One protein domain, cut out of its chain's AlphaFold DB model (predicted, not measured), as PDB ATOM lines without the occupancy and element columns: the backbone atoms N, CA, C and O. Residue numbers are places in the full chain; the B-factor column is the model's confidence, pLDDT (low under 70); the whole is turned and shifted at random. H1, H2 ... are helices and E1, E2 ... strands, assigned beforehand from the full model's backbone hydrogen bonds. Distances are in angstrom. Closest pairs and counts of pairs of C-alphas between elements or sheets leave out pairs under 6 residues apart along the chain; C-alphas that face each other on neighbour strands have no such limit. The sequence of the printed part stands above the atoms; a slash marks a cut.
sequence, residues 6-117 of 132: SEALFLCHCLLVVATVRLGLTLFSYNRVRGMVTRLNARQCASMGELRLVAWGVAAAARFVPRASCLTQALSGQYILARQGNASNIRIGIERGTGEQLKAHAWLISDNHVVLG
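This is residues 6 to 117 of the 132 residues of an uncharacterized protein of Mesorhizobium sp. 113-3-3 (UniProt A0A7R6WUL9). Helix H4 forms the core, with H1 crossing it on one side and the twisted sheet E1 E2 E3 on the opposite side, while H3 and H2 pack on its two remaining sides. The hairpin E1 and E2 reaches away from the helices to its link, residues 97 to 101. The printed part has 112 residues with four named helices, then three named strands in the antiparallel order E1 - E2 - E3; the class is mixed. It is compact, with a radius of gyration of the C-alphas of 13.6 A and spans of 42 by 29 by 27 A.

H1, residues 6 to 27, begins at C-alpha 6 (-30.153, 52.683, 26.558) and is 30.9 A long. H2 is residues 30 to 38, H3 residues 48 to 62, 20.8 A, and H4 residues 70 to 83, 19.9 A. E1 is residues 89 to 96, 21.9 A; E2 residues 102 to 110, 25.3 A; E3 residues 113 to 116, ending at C-alpha 116 (-32.094, 39.247, 9.754).

H1 touches H4 at a steep tilt of 58 degrees, closest at the C-alphas of Val 18 and Ser 76, 5.4 A. H2 touches H4 at a shallow tilt of 28 degrees, closest at the C-alphas of Val 37 and Tyr 79, 5.4 A. H3 and H4 are on the same face of the sheet, two layers, at heights of 8.0 A and 8.2 A. The strands form a meander, each the antiparallel neighbour of the one before: N 91 and O 107 are 2.9 A apart, N 110 and O 113 2.9 A. In H1, H2, H3 and H4 every O i to N i+4 pair is within hydrogen-bond range.

The two C-alphas farthest apart, of Ser 6 and Glu 100, are 43.7 A apart. The printed part has no cut, and no link is long. Confidence is under 70 at residues 30 to 41, 94 to 104 and 117.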
ATOM      1  N   SER A   6     -31.017  53.632  27.261       73.38
ATOM      2  CA  SER A   6     -30.153  52.683  26.558       73.38
ATOM      3  C   SER A   6     -30.794  52.049  25.314       73.38
ATOM      4  O   SER A   6     -30.129  51.932  24.288       73.38
ATOM      5  N   GLU A   7     -32.074  51.680  25.359       77.25
ATOM      6  CA  GLU A   7     -32.809  51.102  24.225       77.25
ATOM      7  C   GLU A   7     -33.038  52.146  23.129       77.25
ATOM      8  O   GLU A   7     -32.860  51.863  21.944       77.25
ATOM      9  N   ALA A   8     -33.369  53.382  23.521       81.56
ATOM     10  CA  ALA A   8     -33.523  54.496  22.588       81.56
ATOM     11  C   ALA A   8     -32.187  54.869  21.919       81.56
ATOM     12  O   ALA A   8     -32.143  55.095  20.709       81.56
ATOM     13  N   LEU A   9     -31.086  54.877  22.680       85.31
ATOM     14  CA  LEU A   9     -29.736  55.075  22.145       85.31
ATOM     15  C   LEU A   9     -29.343  53.963  21.170       85.31
ATOM     16  O   LEU A   9     -28.822  54.254  20.093       85.31
ATOM     17  N   PHE A  10     -29.626  52.705  21.511       85.12
ATOM     18  CA  PHE A  10     -29.355  51.568  20.634       85.12
ATOM     19  C   PHE A  10     -30.171  51.641  19.338       85.12
ATOM     20  O   PHE A  10     -29.635  51.416  18.252       85.12
ATOM     21  N   LEU A  11     -31.445  52.025  19.424       86.00
ATOM     22  CA  LEU A  11     -32.292  52.233  18.254       86.00
ATOM     23  C   LEU A  11     -31.765  53.375  17.375       86.00
ATOM     24  O   LEU A  11     -31.686  53.225  16.157       86.00
ATOM     25  N   CYS A  12     -31.371  54.496  17.981       88.62
ATOM     26  CA  CYS A  12     -30.789  55.629  17.265       88.62
ATOM     27  C   CYS A  12     -29.482  55.225  16.564       88.62
ATOM     28  O   CYS A  12     -29.273  55.545  15.395       88.62
ATOM     29  N   HIS A  13     -28.641  54.431  17.235       89.56
ATOM     30  CA  HIS A  13     -27.440  53.847  16.641       89.56
ATOM     31  C   HIS A  13     -27.774  52.946  15.447       89.56
ATOM     32  O   HIS A  13     -27.209  53.139  14.371       89.56
ATOM     33  N   CYS A  14     -28.745  52.039  15.584       87.56
ATOM     34  CA  CYS A  14     -29.219  51.203  14.479       87.56
ATOM     35  C   CYS A  14     -29.731  52.048  13.307       87.56
ATOM     36  O   CYS A  14     -29.410  51.761  12.156       87.56
ATOM     37  N   LEU A  15     -30.482  53.116  13.583       88.56
ATOM     38  CA  LEU A  15     -31.011  54.029  12.571       88.56
ATOM     39  C   LEU A  15     -29.893  54.742  11.812       88.56
ATOM     40  O   LEU A  15     -29.903  54.744  10.580       88.56
ATOM     41  N   LEU A  16     -28.897  55.271  12.525       90.25
ATOM     42  CA  LEU A  16     -27.717  55.883  11.917       90.25
ATOM     43  C   LEU A  16     -26.944  54.883  11.053       90.25
ATOM     44  O   LEU A  16     -26.548  55.222   9.938       90.25
ATOM     45  N   VAL A  17     -26.759  53.645  11.520       88.25
ATOM     46  CA  VAL A  17     -26.092  52.590  10.741       88.25
ATOM     47  C   VAL A  17     -26.886  52.261   9.477       88.25
ATOM     48  O   VAL A  17     -26.309  52.276   8.393       88.25
ATOM     49  N   VAL A  18     -28.197  52.019   9.580       86.25
ATOM     50  CA  VAL A  18     -29.045  51.683   8.422       86.25
ATOM     51  C   VAL A  18     -29.064  52.823   7.407       86.25
ATOM     52  O   VAL A  18     -28.921  52.576   6.208       86.25
ATOM     53  N   ALA A  19     -29.168  54.072   7.866       87.25
ATOM     54  CA  ALA A  19     -29.093  55.246   7.004       87.25
ATOM     55  C   ALA A  19     -27.718  55.365   6.325       87.25
ATOM     56  O   ALA A  19     -27.648  55.591   5.117       87.25
ATOM     57  N   THR A  20     -26.627  55.136   7.064       86.56
ATOM     58  CA  THR A  20     -25.254  55.190   6.534       86.56
ATOM     59  C   THR A  20     -25.004  54.093   5.508       86.56
ATOM     60  O   THR A  20     -24.465  54.368   4.440       86.56
ATOM     61  N   VAL A  21     -25.421  52.853   5.780       84.44
ATOM     62  CA  VAL A  21     -25.322  51.741   4.825       84.44
ATOM     63  C   VAL A  21     -26.165  52.041   3.592       84.44
ATOM     64  O   VAL A  21     -25.692  51.847   2.476       84.44
ATOM     65  N   ARG A  22     -27.385  52.563   3.761       84.62
ATOM     66  CA  ARG A  22     -28.249  52.933   2.636       84.62
ATOM     67  C   ARG A  22     -27.604  54.003   1.759       84.62
ATOM     68  O   ARG A  22     -27.551  53.812   0.545       84.62
ATOM     69  N   LEU A  23     -27.096  55.075   2.368       83.19
ATOM     70  CA  LEU A  23     -26.367  56.148   1.688       83.19
ATOM     71  C   LEU A  23     -25.103  55.615   1.010       83.19
ATOM     72  O   LEU A  23     -24.839  55.923  -0.148       83.19
ATOM     73  N   GLY A  24     -24.360  54.749   1.696       82.00
ATOM     74  CA  GLY A  24     -23.176  54.088   1.168       82.00
ATOM     75  C   GLY A  24     -23.485  53.227  -0.052       82.00
ATOM     76  O   GLY A  24     -22.750  53.290  -1.025       82.00
ATOM     77  N   LEU A  25     -24.596  52.487  -0.053       78.69
ATOM     78  CA  LEU A  25     -25.042  51.699  -1.206       78.69
ATOM     79  C   LEU A  25     -25.562  52.560  -2.366       78.69
ATOM     80  O   LEU A  25     -25.582  52.085  -3.498       78.69
ATOM     81  N   THR A  26     -26.016  53.790  -2.107       76.94
ATOM     82  CA  THR A  26     -26.407  54.733  -3.170       76.94
ATOM     83  C   THR A  26     -25.231  55.522  -3.738       76.94
ATOM     84  O   THR A  26     -25.248  55.841  -4.920       76.94
ATOM     85  N   LEU A  27     -24.230  55.845  -2.915       77.56
ATOM     86  CA  LEU A  27     -23.095  56.697  -3.290       77.56
ATOM     87  C   LEU A  27     -21.858  55.893  -3.710       77.56
ATOM     88  O   LEU A  27     -21.033  56.372  -4.484       77.56
ATOM     89  N   PHE A  28     -21.711  54.670  -3.204       70.12
ATOM     90  CA  PHE A  28     -20.568  53.800  -3.449       70.12
ATOM     91  C   PHE A  28     -21.015  52.420  -3.933       70.12
ATOM     92  O   PHE A  28     -22.136  51.969  -3.718       70.12
ATOM     93  N   SER A  29     -20.098  51.708  -4.584       70.56
ATOM     94  CA  SER A  29     -20.342  50.330  -5.007       70.56
ATOM     95  C   SER A  29     -20.445  49.393  -3.796       70.56
ATOM     96  O   SER A  29     -19.652  49.494  -2.855       70.56
ATOM     97  N   TYR A  30     -21.378  48.439  -3.859       67.12
ATOM     98  CA  TYR A  30     -21.624  47.388  -2.860       67.12
ATOM     99  C   TYR A  30     -20.339  46.744  -2.308       67.12
ATOM    100  O   TYR A  30     -20.212  46.518  -1.104       67.12
ATOM    101  N   ASN A  31     -19.346  46.526  -3.176       67.00
ATOM    102  CA  ASN A  31     -18.077  45.898  -2.812       67.00
ATOM    103  C   ASN A  31     -17.255  46.721  -1.808       67.00
ATOM    104  O   ASN A  31     -16.562  46.144  -0.971       67.00
ATOM    105  N   ARG A  32     -17.353  48.058  -1.841       67.38
ATOM    106  CA  ARG A  32     -16.643  48.938  -0.898       67.38
ATOM    107  C   ARG A  32     -17.254  48.860   0.498       67.38
ATOM    108  O   ARG A  32     -16.523  48.686   1.468       67.38
ATOM    109  N   VAL A  33     -18.585  48.918   0.582       69.50
ATOM    110  CA  VAL A  33     -19.317  48.801   1.854       69.50
ATOM    111  C   VAL A  33     -19.070  47.426   2.472       69.50
ATOM    112  O   VAL A  33     -18.677  47.331   3.632       69.50
ATOM    113  N   ARG A  34     -19.199  46.358   1.676       68.94
ATOM    114  CA  ARG A  34     -18.947  44.987   2.133       68.94
ATOM    115  C   ARG A  34     -17.507  44.798   2.613       68.94
ATOM    116  O   ARG A  34     -17.306  44.247   3.687       68.94
ATOM    117  N   GLY A  35     -16.528  45.311   1.864       67.81
ATOM    118  CA  GLY A  35     -15.112  45.214   2.216       67.81
ATOM    119  C   GLY A  35     -14.754  45.897   3.538       67.81
ATOM    120  O   GLY A  35     -13.860  45.428   4.233       67.81
ATOM    121  N   MET A  36     -15.445  46.977   3.915       69.44
ATOM    122  CA  MET A  36     -15.248  47.622   5.219       69.44
ATOM    123  C   MET A  36     -15.830  46.790   6.363       69.44
ATOM    124  O   MET A  36     -15.190  46.654   7.401       69.44
ATOM    125  N   VAL A  37     -17.011  46.200   6.160       68.50
ATOM    126  CA  VAL A  37     -17.670  45.357   7.168       68.50
ATOM    127  C   VAL A  37     -16.874  44.076   7.418       68.50
ATOM    128  O   VAL A  37     -16.641  43.718   8.564       68.50
ATOM    129  N   THR A  38     -16.379  43.420   6.366       68.12
ATOM    130  CA  THR A  38     -15.603  42.172   6.488       68.12
ATOM    131  C   THR A  38     -14.192  42.370   7.043       68.12
ATOM    132  O   THR A  38     -13.545  41.394   7.406       68.12
ATOM    133  N   ARG A  39     -13.681  43.608   7.085       63.25
ATOM    134  CA  ARG A  39     -12.379  43.924   7.703       63.25
ATOM    135  C   ARG A  39     -12.442  43.990   9.226       63.25
ATOM    136  O   ARG A  39     -11.394  43.983   9.869       63.25
ATOM    137  N   LEU A  40     -13.636  44.080   9.803       68.00
ATOM    138  CA  LEU A  40     -13.809  44.030  11.247       68.00
ATOM    139  C   LEU A  40     -13.514  42.600  11.713       68.00
ATOM    140  O   LEU A  40     -14.115  41.639  11.236       68.00
ATOM    141  N   ASN A  41     -12.526  42.464  12.597       63.25
ATOM    142  CA  ASN A  41     -11.999  41.178  13.051       63.25
ATOM    143  C   ASN A  41     -12.964  40.560  14.069       63.25
ATOM    144  O   ASN A  41     -12.770  40.649  15.279       63.25
ATOM    145  N   ALA A  42     -14.048  39.996  13.559       70.75
ATOM    146  CA  ALA A  42     -15.076  39.367  14.355       70.75
ATOM    147  C   ALA A  42     -14.745  37.881  14.532       70.75
ATOM    148  O   ALA A  42     -14.632  37.142  13.554       70.75
ATOM    149  N   ARG A  43     -14.524  37.463  15.779       70.50
ATOM    150  CA  ARG A  43     -14.060  36.107  16.128       70.50
ATOM    151  C   ARG A  43     -14.960  35.410  17.139       70.50
ATOM    152  O   ARG A  43     -14.798  34.217  17.357       70.50
ATOM    153  N   GLN A  44     -15.862  36.151  17.773       78.56
ATOM    154  CA  GLN A  44     -16.728  35.642  18.827       78.56
ATOM    155  C   GLN A  44     -18.087  35.239  18.256       78.56
ATOM    156  O   GLN A  44     -18.541  35.794  17.251       78.56
ATOM    157  N   CYS A  45     -18.734  34.270  18.898       75.00
ATOM    158  CA  CYS A  45     -20.125  33.941  18.618       75.00
ATOM    159  C   CYS A  45     -21.020  34.861  19.449       75.00
ATOM    160  O   CYS A  45     -20.921  34.867  20.676       75.00
ATOM    161  N   ALA A  46     -21.903  35.609  18.785       79.25
ATOM    162  CA  ALA A  46     -22.915  36.402  19.476       79.25
ATOM    163  C   ALA A  46     -23.858  35.495  20.268       79.25
ATOM    164  O   ALA A  46     -24.290  34.446  19.782       79.25
ATOM    165  N   SER A  47     -24.255  35.950  21.452       83.44
ATOM    166  CA  SER A  47     -25.341  35.316  22.187       83.44
ATOM    167  C   SER A  47     -26.676  35.494  21.454       83.44
ATOM    168  O   SER A  47     -26.917  36.489  20.764       83.44
ATOM    169  N   MET A  48     -27.611  34.562  21.654       77.00
ATOM    170  CA  MET A  48     -28.960  34.661  21.076       77.00
ATOM    171  C   MET A  48     -29.697  35.949  21.482       77.00
ATOM    172  O   MET A  48     -30.529  36.449  20.722       77.00
ATOM    173  N   GLY A  49     -29.391  36.501  22.662       78.62
ATOM    174  CA  GLY A  49     -29.927  37.784  23.120       78.62
ATOM    175  C   GLY A  49     -29.428  38.957  22.275       78.62
ATOM    176  O   GLY A  49     -30.237  39.760  21.812       78.62
ATOM    177  N   GLU A  50     -28.124  39.018  22.004       82.94
ATOM    178  CA  GLU A  50     -27.525  40.049  21.146       82.94
ATOM    179  C   GLU A  50     -28.031  39.951  19.708       82.94
ATOM    180  O   GLU A  50     -28.413  40.963  19.121       82.94
ATOM    181  N   LEU A  51     -28.112  38.734  19.159       83.50
ATOM    182  CA  LEU A  51     -28.654  38.506  17.820       83.50
ATOM    183  C   LEU A  51     -30.084  39.040  17.697       83.50
ATOM    184  O   LEU A  51     -30.392  39.772  16.757       83.50
ATOM    185  N   ARG A  52     -30.948  38.727  18.669       81.75
ATOM    186  CA  ARG A  52     -32.330  39.224  18.707       81.75
ATOM    187  C   ARG A  52     -32.404  40.736  18.870       81.75
ATOM    188  O   ARG A  52     -33.222  41.367  18.204       81.75
ATOM    189  N   LEU A  53     -31.557  41.315  19.719       84.50
ATOM    190  CA  LEU A  53     -31.519  42.758  19.939       84.50
ATOM    191  C   LEU A  53     -31.114  43.500  18.658       84.50
ATOM    192  O   LEU A  53     -31.791  44.443  18.255       84.50
ATOM    193  N   VAL A  54     -30.064  43.034  17.974       86.81
ATOM    194  CA  VAL A  54     -29.624  43.586  16.684       86.81
ATOM    195  C   VAL A  54     -30.701  43.400  15.618       86.81
ATOM    196  O   VAL A  54     -31.001  44.344  14.888       86.81
ATOM    197  N   ALA A  55     -31.319  42.219  15.545       85.25
ATOM    198  CA  ALA A  55     -32.393  41.944  14.600       85.25
ATOM    199  C   ALA A  55     -33.568  42.914  14.776       85.25
ATOM    200  O   ALA A  55     -34.008  43.553  13.818       85.25
ATOM    201  N   TRP A  56     -34.038  43.068  16.014       85.12
ATOM    202  CA  TRP A  56     -35.110  43.995  16.354       85.12
ATOM    203  C   TRP A  56     -34.722  45.448  16.058       85.12
ATOM    204  O   TRP A  56     -35.485  46.154  15.401       85.12
ATOM    205  N   GLY A  57     -33.528  45.884  16.473       85.50
ATOM    206  CA  GLY A  57     -33.070  47.265  16.302       85.50
ATOM    207  C   GLY A  57     -32.928  47.656  14.832       85.50
ATOM    208  O   GLY A  57     -33.390  48.721  14.424       85.50
ATOM    209  N   VAL A  58     -32.366  46.768  14.009       86.19
ATOM    210  CA  VAL A  58     -32.241  46.978  12.561       86.19
ATOM    211  C   VAL A  58     -33.605  46.941  11.874       86.19
ATOM    212  O   VAL A  58     -33.872  47.793  11.027       86.19
ATOM    213  N   ALA A  59     -34.488  46.006  12.240       83.81
ATOM    214  CA  ALA A  59     -35.836  45.937  11.676       83.81
ATOM    215  C   ALA A  59     -36.666  47.180  12.032       83.81
ATOM    216  O   ALA A  59     -37.350  47.734  11.173       83.81
ATOM    217  N   ALA A  60     -36.574  47.659  13.273       84.25
ATOM    218  CA  ALA A  60     -37.232  48.882  13.711       84.25
ATOM    219  C   ALA A  60     -36.662  50.112  12.985       84.25
ATOM    220  O   ALA A  60     -37.430  50.899  12.433       84.25
ATOM    221  N   ALA A  61     -35.335  50.236  12.887       85.56
ATOM    222  CA  ALA A  61     -34.660  51.296  12.139       85.56
ATOM    223  C   ALA A  61     -35.030  51.314  10.646       85.56
ATOM    224  O   ALA A  61     -35.253  52.379  10.069       85.56
ATOM    225  N   ALA A  62     -35.151  50.144  10.016       82.12
ATOM    226  CA  ALA A  62     -35.520  50.017   8.609       82.12
ATOM    227  C   ALA A  62     -36.904  50.606   8.293       82.12
ATOM    228  O   ALA A  62     -37.128  51.041   7.166       82.12
ATOM    229  N   ARG A  63     -37.815  50.683   9.275       81.81
ATOM    230  CA  ARG A  63     -39.132  51.327   9.110       81.81
ATOM    231  C   ARG A  63     -39.037  52.843   8.942       81.81
ATOM    232  O   ARG A  63     -39.937  53.436   8.360       81.81
ATOM    233  N   PHE A  64     -37.961  53.455   9.434       82.56
ATOM    234  CA  PHE A  64     -37.722  54.894   9.334       82.56
ATOM    235  C   PHE A  64     -36.861  55.274   8.122       82.56
ATOM    236  O   PHE A  64     -36.811  56.446   7.752       82.56
ATOM    237  N   VAL A  65     -36.189  54.308   7.487       79.00
ATOM    238  CA  VAL A  65     -35.293  54.559   6.351       79.00
ATOM    239  C   VAL A  65     -35.975  54.156   5.037       79.00
ATOM    240  O   VAL A  65     -36.267  52.976   4.822       79.00
ATOM    241  N   PRO A  66     -36.198  55.092   4.095       76.94
ATOM    242  CA  PRO A  66     -36.866  54.781   2.840       76.94
ATOM    243  C   PRO A  66     -36.029  53.819   1.990       76.94
ATOM    244  O   PRO A  66     -34.820  53.990   1.798       76.94
ATOM    245  N   ARG A  67     -36.697  52.809   1.419       75.19
ATOM    246  CA  ARG A  67     -36.074  51.763   0.586       75.19
ATOM    247  C   ARG A  67     -34.966  50.981   1.312       75.19
ATOM    248  O   ARG A  67     -33.992  50.578   0.674       75.19
ATOM    249  N   ALA A  68     -35.110  50.751   2.618       75.69
ATOM    250  CA  ALA A  68     -34.253  49.849   3.388       75.69
ATOM    251  C   ALA A  68     -34.457  48.385   2.950       75.69
ATOM    252  O   ALA A  68     -35.166  47.609   3.590       75.69
ATOM    253  N   SER A  69     -33.851  48.024   1.817       80.19
ATOM    254  CA  SER A  69     -33.909  46.681   1.235       80.19
ATOM    255  C   SER A  69     -33.344  45.616   2.179       80.19
ATOM    256  O   SER A  69     -32.543  45.930   3.062       80.19
ATOM    257  N   CYS A  70     -33.679  44.342   1.942       79.94
ATOM    258  CA  CYS A  70     -33.145  43.209   2.711       79.94
ATOM    259  C   CYS A  70     -31.608  43.237   2.777       79.94
ATOM    260  O   CYS A  70     -31.018  42.976   3.820       79.94
ATOM    261  N   LEU A  71     -30.950  43.655   1.690       81.19
ATOM    262  CA  LEU A  71     -29.497  43.825   1.639       81.19
ATOM    263  C   LEU A  71     -28.989  44.935   2.570       81.19
ATOM    264  O   LEU A  71     -27.972  44.760   3.235       81.19
ATOM    265  N   THR A  72     -29.699  46.065   2.624       84.62
ATOM    266  CA  THR A  72     -29.375  47.179   3.529       84.62
ATOM    267  C   THR A  72     -29.474  46.715   4.979       84.62
ATOM    268  O   THR A  72     -28.571  46.977   5.771       84.62
ATOM    269  N   GLN A  73     -30.532  45.977   5.318       86.62
ATOM    270  CA  GLN A  73     -30.741  45.433   6.660       86.62
ATOM    271  C   GLN A  73     -29.656  44.412   7.026       86.62
ATOM    272  O   GLN A  73     -29.026  44.546   8.073       86.62
ATOM    273  N   ALA A  74     -29.368  43.451   6.144       87.62
ATOM    274  CA  ALA A  74     -28.349  42.430   6.376       87.62
ATOM    275  C   ALA A  74     -26.948  43.037   6.571       87.62
ATOM    276  O   ALA A  74     -26.250  42.668   7.511       87.62
ATOM    277  N   LEU A  75     -26.559  44.017   5.743       85.75
ATOM    278  CA  LEU A  75     -25.291  44.745   5.900       85.75
ATOM    279  C   LEU A  75     -25.232  45.554   7.196       85.75
ATOM    280  O   LEU A  75     -24.195  45.577   7.854       85.75
ATOM    281  N   SER A  76     -26.338  46.195   7.572       88.94
ATOM    282  CA  SER A  76     -26.409  46.979   8.809       88.94
ATOM    283  C   SER A  76     -26.249  46.090  10.037       88.94
ATOM    284  O   SER A  76     -25.444  46.395  10.913       88.94
ATOM    285  N   GLY A  77     -26.948  44.952  10.071       88.75
ATOM    286  CA  GLY A  77     -26.792  43.972  11.141       88.75
ATOM    287  C   GLY A  77     -25.390  43.370  11.180       88.75
ATOM    288  O   GLY A  77     -24.803  43.290  12.253       88.75
ATOM    289  N   GLN A  78     -24.814  43.026  10.020       88.62
ATOM    290  CA  GLN A  78     -23.444  42.510   9.947       88.62
ATOM    291  C   GLN A  78     -22.438  43.522  10.505       88.62
ATOM    292  O   GLN A  78     -21.554  43.148  11.267       88.62
ATOM    293  N   TYR A  79     -22.584  44.807  10.170       87.12
ATOM    294  CA  TYR A  79     -21.726  45.866  10.700       87.12
ATOM    295  C   TYR A  79     -21.842  45.998  12.223       87.12
ATOM    296  O   TYR A  79     -20.822  46.106  12.902       87.12
ATOM    297  N   ILE A  80     -23.064  45.975  12.767       88.94
ATOM    298  CA  ILE A  80     -23.291  46.080  14.216       88.94
ATOM    299  C   ILE A  80     -22.675  44.880  14.942       88.94
ATOM    300  O   ILE A  80     -21.921  45.080  15.892       88.94
ATOM    301  N   LEU A  81     -22.920  43.657  14.459       86.69
ATOM    302  CA  LEU A  81     -22.332  42.441  15.029       86.69
ATOM    303  C   LEU A  81     -20.808  42.464  14.937       86.69
ATOM    304  O   LEU A  81     -20.123  42.265  15.936       86.69
ATOM    305  N   ALA A  82     -20.255  42.795  13.773       86.19
ATOM    306  CA  ALA A  82     -18.813  42.816  13.593       86.19
ATOM    307  C   ALA A  82     -18.130  43.885  14.462       86.19
ATOM    308  O   ALA A  82     -17.023  43.670  14.954       86.19
ATOM    309  N   ARG A  83     -18.804  45.014  14.726       84.50
ATOM    310  CA  ARG A  83     -18.332  46.043  15.665       84.50
ATOM    311  C   ARG A  83     -18.380  45.588  17.126       84.50
ATOM    312  O   ARG A  83     -17.586  46.076  17.923       84.50
ATOM    313  N   GLN A  84     -19.270  44.660  17.465       84.06
ATOM    314  CA  GLN A  84     -19.296  43.976  18.761       84.06
ATOM    315  C   GLN A  84     -18.283  42.817  18.839       84.06
ATOM    316  O   GLN A  84     -18.168  42.189  19.881       84.06
ATOM    317  N   GLY A  85     -17.535  42.530  17.763       83.88
ATOM    318  CA  GLY A  85     -16.608  41.393  17.691       83.88
ATOM    319  C   GLY A  85     -17.268  40.068  17.288       83.88
ATOM    320  O   GLY A  85     -16.591  39.037  17.245       83.88
ATOM    321  N   ASN A  86     -18.557  40.105  16.938       86.56
ATOM    322  CA  ASN A  86     -19.390  38.943  16.656       86.56
ATOM    323  C   ASN A  86     -19.379  38.554  15.172       86.56
ATOM    324  O   ASN A  86     -19.721  39.351  14.289       86.56
ATOM    325  N   ALA A  87     -18.958  37.322  14.888       85.19
ATOM    326  CA  ALA A  87     -18.780  36.818  13.533       85.19
ATOM    327  C   ALA A  87     -20.134  36.589  12.848       85.19
ATOM    328  O   ALA A  87     -21.000  35.887  13.361       85.19
ATOM    329  N   SER A  88     -20.319  37.167  11.661       84.56
ATOM    330  CA  SER A  88     -21.553  37.004  10.889       84.56
ATOM    331  C   SER A  88     -21.315  37.087   9.381       84.56
ATOM    332  O   SER A  88     -20.398  37.757   8.898       84.56
ATOM    333  N   ASN A  89     -22.162  36.389   8.630       83.94
ATOM    334  CA  ASN A  89     -22.095  36.225   7.186       83.94
ATOM    335  C   ASN A  89     -23.422  36.596   6.532       83.94
ATOM    336  O   ASN A  89     -24.490  36.221   7.007       83.94
ATOM    337  N   ILE A  90     -23.355  37.280   5.394       84.00
ATOM    338  CA  ILE A  90     -24.535  37.561   4.574       84.00
ATOM    339  C   ILE A  90     -24.631  36.509   3.480       84.00
ATOM    340  O   ILE A  90     -23.698  36.343   2.691       84.00
ATOM    341  N   ARG A  91     -25.780  35.841   3.395       80.56
ATOM    342  CA  ARG A  91     -26.147  35.000   2.255       80.56
ATOM    343  C   ARG A  91     -27.233  35.697   1.458       80.56
ATOM    344  O   ARG A  91     -28.246  36.107   2.011       80.56
ATOM    345  N   ILE A  92     -27.011  35.840   0.159       78.56
ATOM    346  CA  ILE A  92     -28.001  36.375  -0.774       78.56
ATOM    347  C   ILE A  92     -28.544  35.192  -1.558       78.56
ATOM    348  O   ILE A  92     -27.769  34.385  -2.067       78.56
ATOM    349  N   GLY A  93     -29.859  35.093  -1.657       74.44
ATOM    350  CA  GLY A  93     -30.516  34.116  -2.509       74.44
ATOM    351  C   GLY A  93     -31.773  34.699  -3.123       74.44
ATOM    352  O   GLY A  93     -32.049  35.894  -3.027       74.44
ATOM    353  N   ILE A  94     -32.513  33.841  -3.797       67.94
ATOM    354  CA  ILE A  94     -33.740  34.190  -4.499       67.94
ATOM    355  C   ILE A  94     -34.841  33.306  -3.943       67.94
ATOM    356  O   ILE A  94     -34.751  32.082  -4.015       67.94
ATOM    357  N   GLU A  95     -35.861  33.921  -3.360       62.00
ATOM    358  CA  GLU A  95     -37.061  33.190  -2.983       62.00
ATOM    359  C   GLU A  95     -37.923  33.033  -4.237       62.00
ATOM    360  O   GLU A  95     -38.294  34.014  -4.893       62.00
ATOM    361  N   ARG A  96     -38.198  31.781  -4.611       56.94
ATOM    362  CA  ARG A  96     -39.170  31.471  -5.658       56.94
ATOM    363  C   ARG A  96     -40.548  31.503  -5.012       56.94
ATOM    364  O   ARG A  96     -40.994  30.501  -4.466       56.94
ATOM    365  N   GLY A  97     -41.192  32.665  -5.040       55.16
ATOM    366  CA  GLY A  97     -42.599  32.764  -4.665       55.16
ATOM    367  C   GLY A  97     -43.465  31.905  -5.590       55.16
ATOM    368  O   GLY A  97     -43.127  31.697  -6.755       55.16
ATOM    369  N   THR A  98     -44.611  31.449  -5.089       56.88
ATOM    370  CA  THR A  98     -45.632  30.671  -5.821       56.88
ATOM    371  C   THR A  98     -46.292  31.422  -6.994       56.88
ATOM    372  O   THR A  98     -47.196  30.891  -7.630       56.88
ATOM    373  N   GLY A  99     -45.815  32.621  -7.337       46.34
ATOM    374  CA  GLY A  99     -46.137  33.346  -8.563       46.34
ATOM    375  C   GLY A  99     -44.978  34.268  -8.947       46.34
ATOM    376  O   GLY A  99     -44.531  35.034  -8.102       46.34
ATOM    377  N   GLU A 100     -44.499  34.122 -10.189       52.00
ATOM    378  CA  GLU A 100     -43.551  34.860 -11.069       52.00
ATOM    379  C   GLU A 100     -42.644  36.027 -10.590       52.00
ATOM    380  O   GLU A 100     -41.850  36.537 -11.379       52.00
ATOM    381  N   GLN A 101     -42.651  36.460  -9.332       51.34
ATOM    382  CA  GLN A 101     -41.747  37.486  -8.822       51.34
ATOM    383  C   GLN A 101     -40.574  36.837  -8.098       51.34
ATOM    384  O   GLN A 101     -40.643  36.508  -6.914       51.34
ATOM    385  N   LEU A 102     -39.466  36.693  -8.823       57.72
ATOM    386  CA  LEU A 102     -38.170  36.352  -8.253       57.72
ATOM    387  C   LEU A 102     -37.739  37.476  -7.292       57.72
ATOM    388  O   LEU A 102     -37.247  38.521  -7.724       57.72
ATOM    389  N   LYS A 103     -37.945  37.298  -5.985       59.69
ATOM    390  CA  LYS A 103     -37.521  38.285  -4.984       59.69
ATOM    391  C   LYS A 103     -36.124  37.931  -4.496       59.69
ATOM    392  O   LYS A 103     -35.903  36.891  -3.880       59.69
ATOM    393  N   ALA A 104     -35.168  38.806  -4.795       66.81
ATOM    394  CA  ALA A 104     -33.830  38.713  -4.232       66.81
ATOM    395  C   ALA A 104     -33.897  39.018  -2.732       66.81
ATOM    396  O   ALA A 104     -34.326  40.102  -2.326       66.81
ATOM    397  N   HIS A 105     -33.447  38.067  -1.924       78.00
ATOM    398  CA  HIS A 105     -33.478  38.145  -0.476       78.00
ATOM    399  C   HIS A 105     -32.078  38.017   0.109       78.00
ATOM    400  O   HIS A 105     -31.197  37.384  -0.471       78.00
ATOM    401  N   ALA A 106     -31.856  38.656   1.251       81.88
ATOM    402  CA  ALA A 106     -30.574  38.627   1.938       81.88
ATOM    403  C   ALA A 106     -30.795  38.230   3.392       81.88
ATOM    404  O   ALA A 106     -31.549  38.892   4.108       81.88
ATOM    405  N   TRP A 107     -30.112  37.171   3.807       82.75
ATOM    406  CA  TRP A 107     -30.098  36.679   5.174       82.75
ATOM    407  C   TRP A 107     -28.775  37.028   5.835       82.75
ATOM    408  O   TRP A 107     -27.706  36.808   5.261       82.75
ATOM    409  N   LEU A 108     -28.846  37.539   7.059       84.94
ATOM    410  CA  LEU A 108     -27.697  37.623   7.949       84.94
ATOM    411  C   LEU A 108     -27.660  36.365   8.808       84.94
ATOM    412  O   LEU A 108     -28.640  36.063   9.483       84.94
ATOM    413  N   ILE A 109     -26.539  35.658   8.794       84.69
ATOM    414  CA  ILE A 109     -26.336  34.412   9.525       84.69
ATOM    415  C   ILE A 109     -25.167  34.597  10.483       84.69
ATOM    416  O   ILE A 109     -24.100  35.051  10.075       84.69
ATOM    417  N   SER A 110     -25.355  34.238  11.747       84.12
ATOM    418  CA  SER A 110     -24.297  34.208  12.758       84.12
ATOM    419  C   SER A 110     -24.154  32.787  13.273       84.12
ATOM    420  O   SER A 110     -25.128  32.241  13.789       84.12
ATOM    421  N   ASP A 111     -22.957  32.215  13.135       78.25
ATOM    422  CA  ASP A 111     -22.622  30.818  13.449       78.25
ATOM    423  C   ASP A 111     -23.483  29.800  12.669       78.25
ATOM    424  O   ASP A 111     -23.041  29.278  11.648       78.25
ATOM    425  N   ASN A 112     -24.755  29.631  13.041       74.06
ATOM    426  CA  ASN A 112     -25.753  28.858  12.296       74.06
ATOM    427  C   ASN A 112     -27.192  29.415  12.413       74.06
ATOM    428  O   ASN A 112     -28.156  28.767  12.011       74.06
ATOM    429  N   HIS A 113     -27.350  30.626  12.957       77.56
ATOM    430  CA  HIS A 113     -28.643  31.251  13.238       77.56
ATOM    431  C   HIS A 113     -28.941  32.383  12.258       77.56
ATOM    432  O   HIS A 113     -28.100  33.256  12.035       77.56
ATOM    433  N   VAL A 114     -30.157  32.404  11.708       79.44
ATOM    434  CA  VAL A 114     -30.643  33.515  10.880       79.44
ATOM    435  C   VAL A 114     -31.059  34.669  11.789       79.44
ATOM    436  O   VAL A 114     -31.961  34.539  12.611       79.44
ATOM    437  N   VAL A 115     -30.380  35.801  11.633       80.44
ATOM    438  CA  VAL A 115     -30.534  37.001  12.463       80.44
ATOM    439  C   VAL A 115     -31.500  37.990  11.813       80.44
ATOM    440  O   VAL A 115     -32.399  38.509  12.461       80.44
ATOM    441  N   LEU A 116     -31.321  38.263  10.518       78.69
ATOM    442  CA  LEU A 116     -32.094  39.247   9.754       78.69
ATOM    443  C   LEU A 116     -32.441  38.689   8.376       78.69
ATOM    444  O   LEU A 116     -31.666  37.912   7.819       78.69
ATOM    445  N   GLY A 117     -33.573  39.133   7.823       68.62
ATOM    446  CA  GLY A 117     -34.098  38.644   6.546       68.62
ATOM    447  C   GLY A 117     -35.356  37.775   6.671       68.62
ATOM    448  O   GLY A 117     -35.512  36.856   5.887       68.62
TER     449      GLY A 117